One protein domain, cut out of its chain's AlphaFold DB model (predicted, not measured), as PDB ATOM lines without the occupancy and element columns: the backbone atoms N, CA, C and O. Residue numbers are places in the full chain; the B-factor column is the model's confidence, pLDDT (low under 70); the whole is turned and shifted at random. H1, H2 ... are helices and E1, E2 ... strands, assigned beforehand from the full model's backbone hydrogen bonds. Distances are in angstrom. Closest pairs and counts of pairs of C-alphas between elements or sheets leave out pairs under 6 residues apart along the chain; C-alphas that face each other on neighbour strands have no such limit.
ATOM      1  N   VAL A  14     153.162 146.817 122.823       96.69
ATOM      2  CA  VAL A  14     153.012 148.272 122.767       96.69
ATOM      3  C   VAL A  14     151.680 148.689 123.369       96.69
ATOM      4  O   VAL A  14     150.646 148.110 123.045       96.69
ATOM      5  N   LEU A  15     151.703 149.715 124.215       95.38
ATOM      6  CA  LEU A  15     150.500 150.375 124.710       95.38
ATOM      7  C   LEU A  15     150.315 151.716 123.997       95.38
ATOM      8  O   LEU A  15     151.226 152.541 123.988       95.38
ATOM      9  N   LEU A  16     149.131 151.953 123.439       95.56
ATOM     10  CA  LEU A  16     148.731 153.242 122.881       95.56
ATOM     11  C   LEU A  16     147.883 153.997 123.907       95.56
ATOM     12  O   LEU A  16     146.824 153.520 124.311       95.56
ATOM     13  N   VAL A  17     148.348 155.177 124.317       93.06
ATOM     14  CA  VAL A  17     147.675 156.050 125.284       93.06
ATOM     15  C   VAL A  17     147.407 157.392 124.619       93.06
ATOM     16  O   VAL A  17     148.309 158.207 124.466       93.06
ATOM     17  N   GLY A  18     146.167 157.623 124.202       91.50
ATOM     18  CA  GLY A  18     145.748 158.898 123.632       91.50
ATOM     19  C   GLY A  18     144.235 158.980 123.484       91.50
ATOM     20  O   GLY A  18     143.547 157.960 123.507       91.50
ATOM     21  N   ASN A  19     143.720 160.201 123.329       90.69
ATOM     22  CA  ASN A  19     142.275 160.446 123.241       90.69
ATOM     23  C   ASN A  19     141.641 159.806 121.999       90.69
ATOM     24  O   ASN A  19     140.528 159.288 122.065       90.69
ATOM     25  N   ILE A  20     142.341 159.848 120.864       94.44
ATOM     26  CA  ILE A  20     141.893 159.256 119.602       94.44
ATOM     27  C   ILE A  20     142.985 158.312 119.109       94.44
ATOM     28  O   ILE A  20     144.120 158.727 118.891       94.44
ATOM     29  N   VAL A  21     142.650 157.045 118.894       94.56
ATOM     30  CA  VAL A  21     143.564 156.070 118.289       94.56
ATOM     31  C   VAL A  21     143.030 155.724 116.906       94.56
ATOM     32  O   VAL A  21     141.934 155.182 116.775       94.56
ATOM     33  N   GLY A  22     143.784 156.098 115.872       92.25
ATOM     34  CA  GLY A  22     143.489 155.749 114.488       92.25
ATOM     35  C   GLY A  22     143.750 154.271 114.192       92.25
ATOM     36  O   GLY A  22     144.160 153.496 115.054       92.25
ATOM     37  N   GLN A  23     143.530 153.866 112.941       93.00
ATOM     38  CA  GLN A  23     143.907 152.525 112.502       93.00
ATOM     39  C   GLN A  23     145.435 152.412 112.460       93.00
ATOM     40  O   GLN A  23     146.091 153.132 111.708       93.00
ATOM     41  N   ILE A  24     145.986 151.495 113.254       94.50
ATOM     42  CA  ILE A  24     147.421 151.207 113.301       94.50
ATOM     43  C   ILE A  24     147.678 149.840 112.683       94.50
ATOM     44  O   ILE A  24     147.021 148.855 113.019       94.50
ATOM     45  N   LEU A  25     148.647 149.791 111.777       92.25
ATOM     46  CA  LEU A  25     149.129 148.568 111.154       92.25
ATOM     47  C   LEU A  25     150.572 148.338 111.615       92.25
ATOM     48  O   LEU A  25     151.463 149.114 111.243       92.25
ATOM     49  N   PRO A  26     150.833 147.309 112.440       89.00
ATOM     50  CA  PRO A  26     152.189 147.010 112.858       89.00
ATOM     51  C   PRO A  26     153.036 146.563 111.655       89.00
ATOM     52  O   PRO A  26     152.546 145.821 110.802       89.00
ATOM     53  N   PRO A  27     154.312 146.982 111.567       86.75
ATOM     54  CA  PRO A  27     155.195 146.588 110.466       86.75
ATOM     55  C   PRO A  27     155.552 145.096 110.475       86.75
ATOM     56  O   PRO A  27     155.984 144.572 109.451       86.75
ATOM     57  N   VAL A  28     155.385 144.413 111.614       86.88
ATOM     58  CA  VAL A  28     155.582 142.966 111.748       86.88
ATOM     59  C   VAL A  28     154.425 142.351 112.546       86.88
ATOM     60  O   VAL A  28     153.927 142.989 113.475       86.88
ATOM     61  N   PRO A  29     153.990 141.122 112.215       83.75
ATOM     62  CA  PRO A  29     152.801 140.502 112.811       83.75
ATOM     63  C   PRO A  29     152.930 140.207 114.312       83.75
ATOM     64  O   PRO A  29     151.919 140.045 114.987       83.75
ATOM     65  N   ASP A  30     154.152 140.167 114.843       90.62
ATOM     66  CA  ASP A  30     154.419 139.792 116.236       90.62
ATOM     67  C   ASP A  30     154.250 140.950 117.238       90.62
ATOM     68  O   ASP A  30     154.367 140.730 118.445       90.62
ATOM     69  N   ILE A  31     153.989 142.181 116.771       94.62
ATOM     70  CA  ILE A  31     153.745 143.326 117.660       94.62
ATOM     71  C   ILE A  31     152.310 143.261 118.179       94.62
ATOM     72  O   ILE A  31     151.350 143.471 117.437       94.62
ATOM     73  N   GLN A  32     152.171 143.034 119.480       94.81
ATOM     74  CA  GLN A  32     150.904 143.141 120.191       94.81
ATOM     75  C   GLN A  32     150.641 144.601 120.551       94.81
ATOM     76  O   GLN A  32     151.486 145.248 121.171       94.81
ATOM     77  N   ILE A  33     149.475 145.114 120.163       95.06
ATOM     78  CA  ILE A  33     149.069 146.499 120.405       95.06
ATOM     79  C   ILE A  33     147.846 146.498 121.314       95.06
ATOM     80  O   ILE A  33     146.783 146.015 120.926       95.06
ATOM     81  N   ASP A  34     147.998 147.103 122.486       94.31
ATOM     82  CA  ASP A  34     146.912 147.351 123.424       94.31
ATOM     83  C   ASP A  34     146.530 148.840 123.381       94.31
ATOM     84  O   ASP A  34     147.384 149.715 123.234       94.31
ATOM     85  N   ASN A  35     145.247 149.147 123.553       90.81
ATOM     86  CA  ASN A  35     144.727 150.514 123.727       90.81
ATOM     87  C   ASN A  35     144.139 150.743 125.132       90.81
ATOM     88  O   ASN A  35     143.541 151.781 125.408       90.81
ATOM     89  N   GLN A  36     144.288 149.758 126.017       87.94
ATOM     90  CA  GLN A  36     143.881 149.822 127.412       87.94
ATOM     91  C   GLN A  36     145.030 149.320 128.275       87.94
ATOM     92  O   GLN A  36     145.572 148.241 128.040       87.94
ATOM     93  N   CYS A  37     145.403 150.113 129.278       84.94
ATOM     94  CA  CYS A  37     146.486 149.754 130.182       84.94
ATOM     95  C   CYS A  37     146.050 148.609 131.109       84.94
ATOM     96  O   CYS A  37     145.025 148.707 131.790       84.94
ATOM     97  N   GLY A  38     146.840 147.536 131.139       84.88
ATOM     98  CA  GLY A  38     146.696 146.421 132.071       84.88
ATOM     99  C   GLY A  38     147.908 146.276 132.992       84.88
ATOM    100  O   GLY A  38     148.944 146.907 132.798       84.88
ATOM    101  N   ASN A  39     147.805 145.393 133.987       87.00
ATOM    102  CA  ASN A  39     148.921 145.073 134.880       87.00
ATOM    103  C   ASN A  39     149.888 144.063 134.228       87.00
ATOM    104  O   ASN A  39     149.925 142.890 134.592       87.00
ATOM    105  N   THR A  40     150.619 144.505 133.207       91.25
ATOM    106  CA  THR A  40     151.539 143.706 132.379       91.25
ATOM    107  C   THR A  40     152.750 144.552 132.015       91.25
ATOM    108  O   THR A  40     152.655 145.771 132.026       91.25
ATOM    109  N   HIS A  41     153.864 143.930 131.634       93.38
ATOM    110  CA  HIS A  41     154.994 144.665 131.069       93.38
ATOM    111  C   HIS A  41     154.713 145.074 129.622       93.38
ATOM    112  O   HIS A  41     154.216 144.258 128.837       93.38
ATOM    113  N   TYR A  42     155.070 146.310 129.286       94.00
ATOM    114  CA  TYR A  42     155.134 146.819 127.922       94.00
ATOM    115  C   TYR A  42     156.587 147.093 127.554       94.00
ATOM    116  O   TYR A  42     157.390 147.467 128.405       94.00
ATOM    117  N   ASP A  43     156.921 146.907 126.281       95.25
ATOM    118  CA  ASP A  43     158.234 147.284 125.765       95.25
ATOM    119  C   ASP A  43     158.255 148.769 125.383       95.25
ATOM    120  O   ASP A  43     159.255 149.450 125.604       95.25
ATOM    121  N   LEU A  44     157.143 149.267 124.831       95.75
ATOM    122  CA  LEU A  44     156.959 150.650 124.394       95.75
ATOM    123  C   LEU A  44     155.566 151.157 124.791       95.75
ATOM    124  O   LEU A  44     154.563 150.467 124.608       95.75
ATOM    125  N   ILE A  45     155.494 152.392 125.272       95.56
ATOM    126  CA  ILE A  45     154.257 153.146 125.468       95.56
ATOM    127  C   ILE A  45     154.290 154.337 124.515       95.56
ATOM    128  O   ILE A  45     155.194 155.166 124.585       95.56
ATOM    129  N   VAL A  46     153.299 154.429 123.629       96.94
ATOM    130  CA  VAL A  46     153.083 155.589 122.758       96.94
ATOM    131  C   VAL A  46     152.029 156.464 123.418       96.94
ATOM    132  O   VAL A  46     150.844 156.137 123.399       96.94
ATOM    133  N   TYR A  47     152.476 157.551 124.031       95.38
ATOM    134  CA  TYR A  47     151.658 158.467 124.808       95.38
ATOM    135  C   TYR A  47     151.465 159.775 124.034       95.38
ATOM    136  O   TYR A  47     152.411 160.543 123.850       95.38
ATOM    137  N   VAL A  48     150.234 160.057 123.612       95.50
ATOM    138  CA  VAL A  48     149.864 161.302 122.933       95.50
ATOM    139  C   VAL A  48     148.783 162.030 123.711       95.50
ATOM    140  O   VAL A  48     147.635 161.594 123.762       95.50
ATOM    141  N   ASP A  49     149.160 163.170 124.280       94.19
ATOM    142  CA  ASP A  49     148.253 164.055 125.008       94.19
ATOM    143  C   ASP A  49     148.837 165.471 125.078       94.19
ATOM    144  O   ASP A  49     150.016 165.693 124.807       94.19
ATOM    145  N   LEU A  50     148.040 166.453 125.484       94.00
ATOM    146  CA  LEU A  50     148.493 167.830 125.683       94.00
ATOM    147  C   LEU A  50     149.416 167.966 126.903       94.00
ATOM    148  O   LEU A  50     150.291 168.838 126.927       94.00
ATOM    149  N   VAL A  51     149.236 167.096 127.902       91.38
ATOM    150  CA  VAL A  51     149.991 167.081 129.159       91.38
ATOM    151  C   VAL A  51     150.535 165.679 129.409       91.38
ATOM    152  O   VAL A  51     149.808 164.695 129.331       91.38
ATOM    153  N   PHE A  52     151.822 165.583 129.741       89.62
ATOM    154  CA  PHE A  52     152.407 164.316 130.167       89.62
ATOM    155  C   PHE A  52     152.047 164.050 131.628       89.62
ATOM    156  O   PHE A  52     152.561 164.721 132.526       89.62
ATOM    157  N   GLN A  53     151.168 163.079 131.868       85.19
ATOM    158  CA  GLN A  53     150.769 162.676 133.209       85.19
ATOM    159  C   GLN A  53     150.593 161.157 133.277       85.19
ATOM    160  O   GLN A  53     149.670 160.597 132.702       85.19
ATOM    161  N   LEU A  54     151.465 160.481 134.022       75.00
ATOM    162  CA  LEU A  54     151.336 159.044 134.253       75.00
ATOM    163  C   LEU A  54     150.487 158.797 135.501       75.00
ATOM    164  O   LEU A  54     150.941 159.024 136.622       75.00
ATOM    165  N   ASP A  55     149.262 158.315 135.309       70.12
ATOM    166  CA  ASP A  55     148.479 157.731 136.398       70.12
ATOM    167  C   ASP A  55     149.030 156.329 136.715       70.12
ATOM    168  O   ASP A  55     148.942 155.401 135.907       70.12
ATOM    169  N   ILE A  56     149.628 156.169 137.900       68.81
ATOM    170  CA  ILE A  56     150.356 154.960 138.327       68.81
ATOM    171  C   ILE A  56     149.385 153.871 138.819       68.81
ATOM    172  O   ILE A  56     149.688 153.085 139.713       68.81
ATOM    173  N   LYS A  57     148.190 153.779 138.234       82.31
ATOM    174  CA  LYS A  57     147.257 152.687 138.535       82.31
ATOM    175  C   LYS A  57     147.875 151.309 138.252       82.31
ATOM    176  O   LYS A  57     147.567 150.345 138.949       82.31
ATOM    177  N   TYR A  58     148.769 151.227 137.262       82.56
ATOM    178  CA  TYR A  58     149.471 150.003 136.866       82.56
ATOM    179  C   TYR A  58     150.990 150.238 136.801       82.56
ATOM    180  O   TYR A  58     151.539 150.436 135.718       82.56
ATOM    181  N   PRO A  59     151.701 150.216 137.943       86.06
ATOM    182  CA  PRO A  59     153.138 150.509 137.987       86.06
ATOM    183  C   PRO A  59     153.980 149.532 137.152       86.06
ATOM    184  O   PRO A  59     155.016 149.913 136.618       86.06
ATOM    185  N   VAL A  60     153.521 148.286 136.992       88.06
ATOM    186  CA  VAL A  60     154.195 147.268 136.166       88.06
ATOM    187  C   VAL A  60     154.230 147.668 134.688       88.06
ATOM    188  O   VAL A  60     155.201 147.372 133.997       88.06
ATOM    189  N   ALA A  61     153.208 148.384 134.209       86.81
ATOM    190  CA  ALA A  61     153.127 148.816 132.816       86.81
ATOM    191  C   ALA A  61     154.256 149.771 132.429       86.81
ATOM    192  O   ALA A  61     154.709 149.744 131.290       86.81
ATOM    193  N   ILE A  62     154.727 150.574 133.385       88.06
ATOM    194  CA  ILE A  62     155.726 151.623 133.168       88.06
ATOM    195  C   ILE A  62     157.120 151.253 133.693       88.06
ATOM    196  O   ILE A  62     158.032 152.061 133.559       88.06
ATOM    197  N   SER A  63     157.304 150.078 134.311       89.31
ATOM    198  CA  SER A  63     158.529 149.760 135.069       89.31
ATOM    199  C   SER A  63     159.796 149.766 134.215       89.31
ATOM    200  O   SER A  63     160.828 150.277 134.639       89.31
ATOM    201  N   ASP A  64     159.701 149.192 133.015       89.81
ATOM    202  CA  ASP A  64     160.818 148.986 132.087       89.81
ATOM    203  C   ASP A  64     160.476 149.429 130.659       89.81
ATOM    204  O   ASP A  64     161.264 149.209 129.733       89.81
ATOM    205  N   ALA A  65     159.286 150.002 130.470       92.56
ATOM    206  CA  ALA A  65     158.807 150.411 129.165       92.56
ATOM    207  C   ALA A  65     159.559 151.652 128.684       92.56
ATOM    208  O   ALA A  65     159.739 152.616 129.428       92.56
ATOM    209  N   GLU A  66     159.934 151.655 127.409       95.44
ATOM    210  CA  GLU A  66     160.293 152.895 126.733       95.44
ATOM    211  C   GLU A  66     159.030 153.751 126.579       95.44
ATOM    212  O   GLU A  66     157.971 153.229 126.228       95.44
ATOM    213  N   ILE A  67     159.120 155.060 126.810       94.75
ATOM    214  CA  ILE A  67     157.967 155.960 126.698       94.75
ATOM    215  C   ILE A  67     158.230 156.973 125.586       94.75
ATOM    216  O   ILE A  67     159.069 157.860 125.725       94.75
ATOM    217  N   TRP A  68     157.467 156.874 124.499       96.69
ATOM    218  CA  TRP A  68     157.382 157.918 123.485       96.69
ATOM    219  C   TRP A  68     156.258 158.879 123.857       96.69
ATOM    220  O   TRP A  68     155.086 158.514 123.777       96.69
ATOM    221  N   PHE A  69     156.610 160.100 124.251       96.06
ATOM    222  CA  PHE A  69     155.638 161.158 124.499       96.06
ATOM    223  C   PHE A  69     155.636 162.188 123.371       96.06
ATOM    224  O   PHE A  69     156.681 162.741 123.022       96.06
ATOM    225  N   GLU A  70     154.450 162.520 122.870       95.62
ATOM    226  CA  GLU A  70     154.254 163.622 121.937       95.62
ATOM    227  C   GLU A  70     153.007 164.431 122.290       95.62
ATOM    228  O   GLU A  70     151.982 163.893 122.702       95.62
ATOM    229  N   ARG A  71     153.086 165.751 122.100       96.19
ATOM    230  CA  ARG A  71     151.928 166.620 122.294       96.19
ATOM    231  C   ARG A  71     150.966 166.500 121.121       96.19
ATOM    232  O   ARG A  71     151.334 166.826 119.997       96.19
ATOM    233  N   GLY A  72     149.728 166.105 121.391       94.62
ATOM    234  CA  GLY A  72     148.700 165.966 120.364       94.62
ATOM    235  C   GLY A  72     147.391 165.415 120.914       94.62
ATOM    236  O   GLY A  72     147.222 165.274 122.122       94.62
ATOM    237  N   THR A  73     146.457 165.112 120.015       92.44
ATOM    238  CA  THR A  73     145.127 164.575 120.360       92.44
ATOM    239  C   THR A  73     144.861 163.190 119.779       92.44
ATOM    240  O   THR A  73     143.950 162.506 120.245       92.44
ATOM    241  N   SER A  74     145.641 162.767 118.781       95.31
ATOM    242  CA  SER A  74     145.443 161.502 118.084       95.31
ATOM    243  C   SER A  74     146.743 160.752 117.831       95.31
ATOM    244  O   SER A  74     147.752 161.353 117.466       95.31
ATOM    245  N   ILE A  75     146.679 159.429 117.935       97.12
ATOM    246  CA  ILE A  75     147.721 158.507 117.492       97.12
ATOM    247  C   ILE A  75     147.342 158.008 116.099       97.12
ATOM    248  O   ILE A  75     146.335 157.317 115.942       97.12
ATOM    249  N   ASP A  76     148.147 158.344 115.098       96.25
ATOM    250  CA  ASP A  76     148.042 157.807 113.743       96.25
ATOM    251  C   ASP A  76     149.245 156.907 113.404       96.25
ATOM    252  O   ASP A  76     150.174 156.725 114.200       96.25
ATOM    253  N   GLN A  77     149.229 156.328 112.201       96.62
ATOM    254  CA  GLN A  77     150.312 155.468 111.723       96.62
ATOM    255  C   GLN A  77     151.672 156.185 111.714       96.62
ATOM    256  O   GLN A  77     152.701 155.542 111.923       96.62
ATOM    257  N   TYR A  78     151.701 157.502 111.493       95.81
ATOM    258  CA  TYR A  78     152.936 158.276 111.419       95.81
ATOM    259  C   TYR A  78     153.562 158.494 112.803       95.81
ATOM    260  O   TYR A  78     154.769 158.306 112.976       95.81
ATOM    261  N   VAL A  79     152.753 158.832 113.811       97.25
ATOM    262  CA  VAL A  79     153.182 158.865 115.220       97.25
ATOM    263  C   VAL A  79     153.732 157.501 115.631       97.25
ATOM    264  O   VAL A  79     154.826 157.416 116.187       97.25
ATOM    265  N   PHE A  80     153.010 156.427 115.303       97.12
ATOM    266  CA  PHE A  80     153.430 155.070 115.636       97.12
ATOM    267  C   PHE A  80     154.779 154.701 114.999       97.12
ATOM    268  O   PHE A  80     155.667 154.195 115.681       97.12
ATOM    269  N   GLN A  81     154.985 155.019 113.718       95.94
ATOM    270  CA  GLN A  81     156.258 154.774 113.030       95.94
ATOM    271  C   GLN A  81     157.430 155.547 113.647       95.94
ATOM    272  O   GLN A  81     158.518 154.987 113.781       95.94
ATOM    273  N   ARG A  82     157.222 156.803 114.061       96.62
ATOM    274  CA  ARG A  82     158.263 157.578 114.757       96.62
ATOM    275  C   ARG A  82     158.618 156.971 116.110       96.62
ATOM    276  O   ARG A  82     159.800 156.854 116.420       96.62
ATOM    277  N   ALA A  83     157.619 156.524 116.869       97.06
ATOM    278  CA  ALA A  83     157.847 155.844 118.138       97.06
ATOM    279  C   ALA A  83     158.643 154.537 117.958       97.06
ATOM    280  O   ALA A  83     159.546 154.250 118.744       97.06
ATOM    281  N   LEU A  84     158.370 153.770 116.896       95.88
ATOM    282  CA  LEU A  84     159.143 152.569 116.561       95.88
ATOM    283  C   LEU A  84     160.587 152.890 116.158       95.88
ATOM    284  O   LEU A  84     161.503 152.225 116.634       95.88
ATOM    285  N   ALA A  85     160.794 153.911 115.323       94.31
ATOM    286  CA  ALA A  85     162.132 154.339 114.915       94.31
ATOM    287  C   ALA A  85     162.973 154.800 116.118       94.31
ATOM    288  O   ALA A  85     164.158 154.492 116.213       94.31
ATOM    289  N   HIS A  86     162.344 155.491 117.072       95.00
ATOM    290  CA  HIS A  86     162.972 155.847 118.344       95.00
ATOM    291  C   HIS A  86     163.311 154.604 119.178       95.00
ATOM    292  O   HIS A  86     164.443 154.438 119.629       95.00
ATOM    293  N   TYR A  87     162.361 153.678 119.322       95.19
ATOM    294  CA  TYR A  87     162.572 152.439 120.073       95.19
ATOM    295  C   TYR A  87     163.726 151.587 119.526       95.19
ATOM    296  O   TYR A  87     164.453 150.960 120.309       95.19
ATOM    297  N   GLU A  88     163.893 151.555 118.201       93.50
ATOM    298  CA  GLU A  88     164.946 150.800 117.520       93.50
ATOM    299  C   GLU A  88     166.343 151.216 117.998       93.50
ATOM    300  O   GLU A  88     167.187 150.355 118.251       93.50
ATOM    301  N   VAL A  89     166.564 152.520 118.177       91.62
ATOM    302  CA  VAL A  89     167.863 153.079 118.580       91.62
ATOM    303  C   VAL A  89     168.020 153.244 120.094       91.62
ATOM    304  O   VAL A  89     169.137 153.437 120.570       91.62
ATOM    305  N   CYS A  90     166.935 153.143 120.867       89.81
ATOM    306  CA  CYS A  90     166.996 153.260 122.322       89.81
ATOM    307  C   CYS A  90     167.728 152.090 122.992       89.81
ATOM    308  O   CYS A  90     167.442 150.912 122.752       89.81
TER     309      CYS A  90
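AT A GLANCE: This is residues 14 to 90 of the 96 residues of an uncharacterized protein of Enterocytozoon bieneusi (strain H348) (UniProt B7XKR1). A small four-stranded parallel sheet has helix H2 slantwise over one face, a two-layer arrangement; loop residues 52 to 58 bulge away from H2. The printed part's 77 residues, 35 in named elements, give E1, E2, E3, H1, E4, H2: mixed class, sheet order E2, E1, E3, E4. It is compact, with radius of gyration of the C-alphas 11.6 A, spanning 29 by 27 by 22 A.

HOW THE PARTS SIT: E1, residues 14 to 18, is the parallel neighbour of E2, residues 32 to 34 (N 14 to O 32, 2.8 A), and E3, residues 44 to 48 (N 17 to O 46, 2.8 A). E3, H1, residues 59 to 62, and E4, residues 66 to 70, form a right-handed strand-helix-strand unit, parallel strands joined through a helix (N 47 to O 68, 2.8 A). H1 only grazes the sheet. H2, residues 77 to 89, lies over E3 and E4, height 9.2 A; the closest C-alphas of E4 and H2, Trp 68 and Ala 83, are 5.8 A apart. In H2, 8 of 9 O i to N i+4 pairs are within hydrogen-bond range.

IN THESE COORDINATES: E1 begins at C-alpha 14 (153.012, 148.272, 122.767); H2, 19.0 A, ends at C-alpha 89 (167.863, 153.079, 118.580).

THE WHOLE: The printed part has no cut. The E1 to E2 link is long. Residue 56 is under 70 pLDDT.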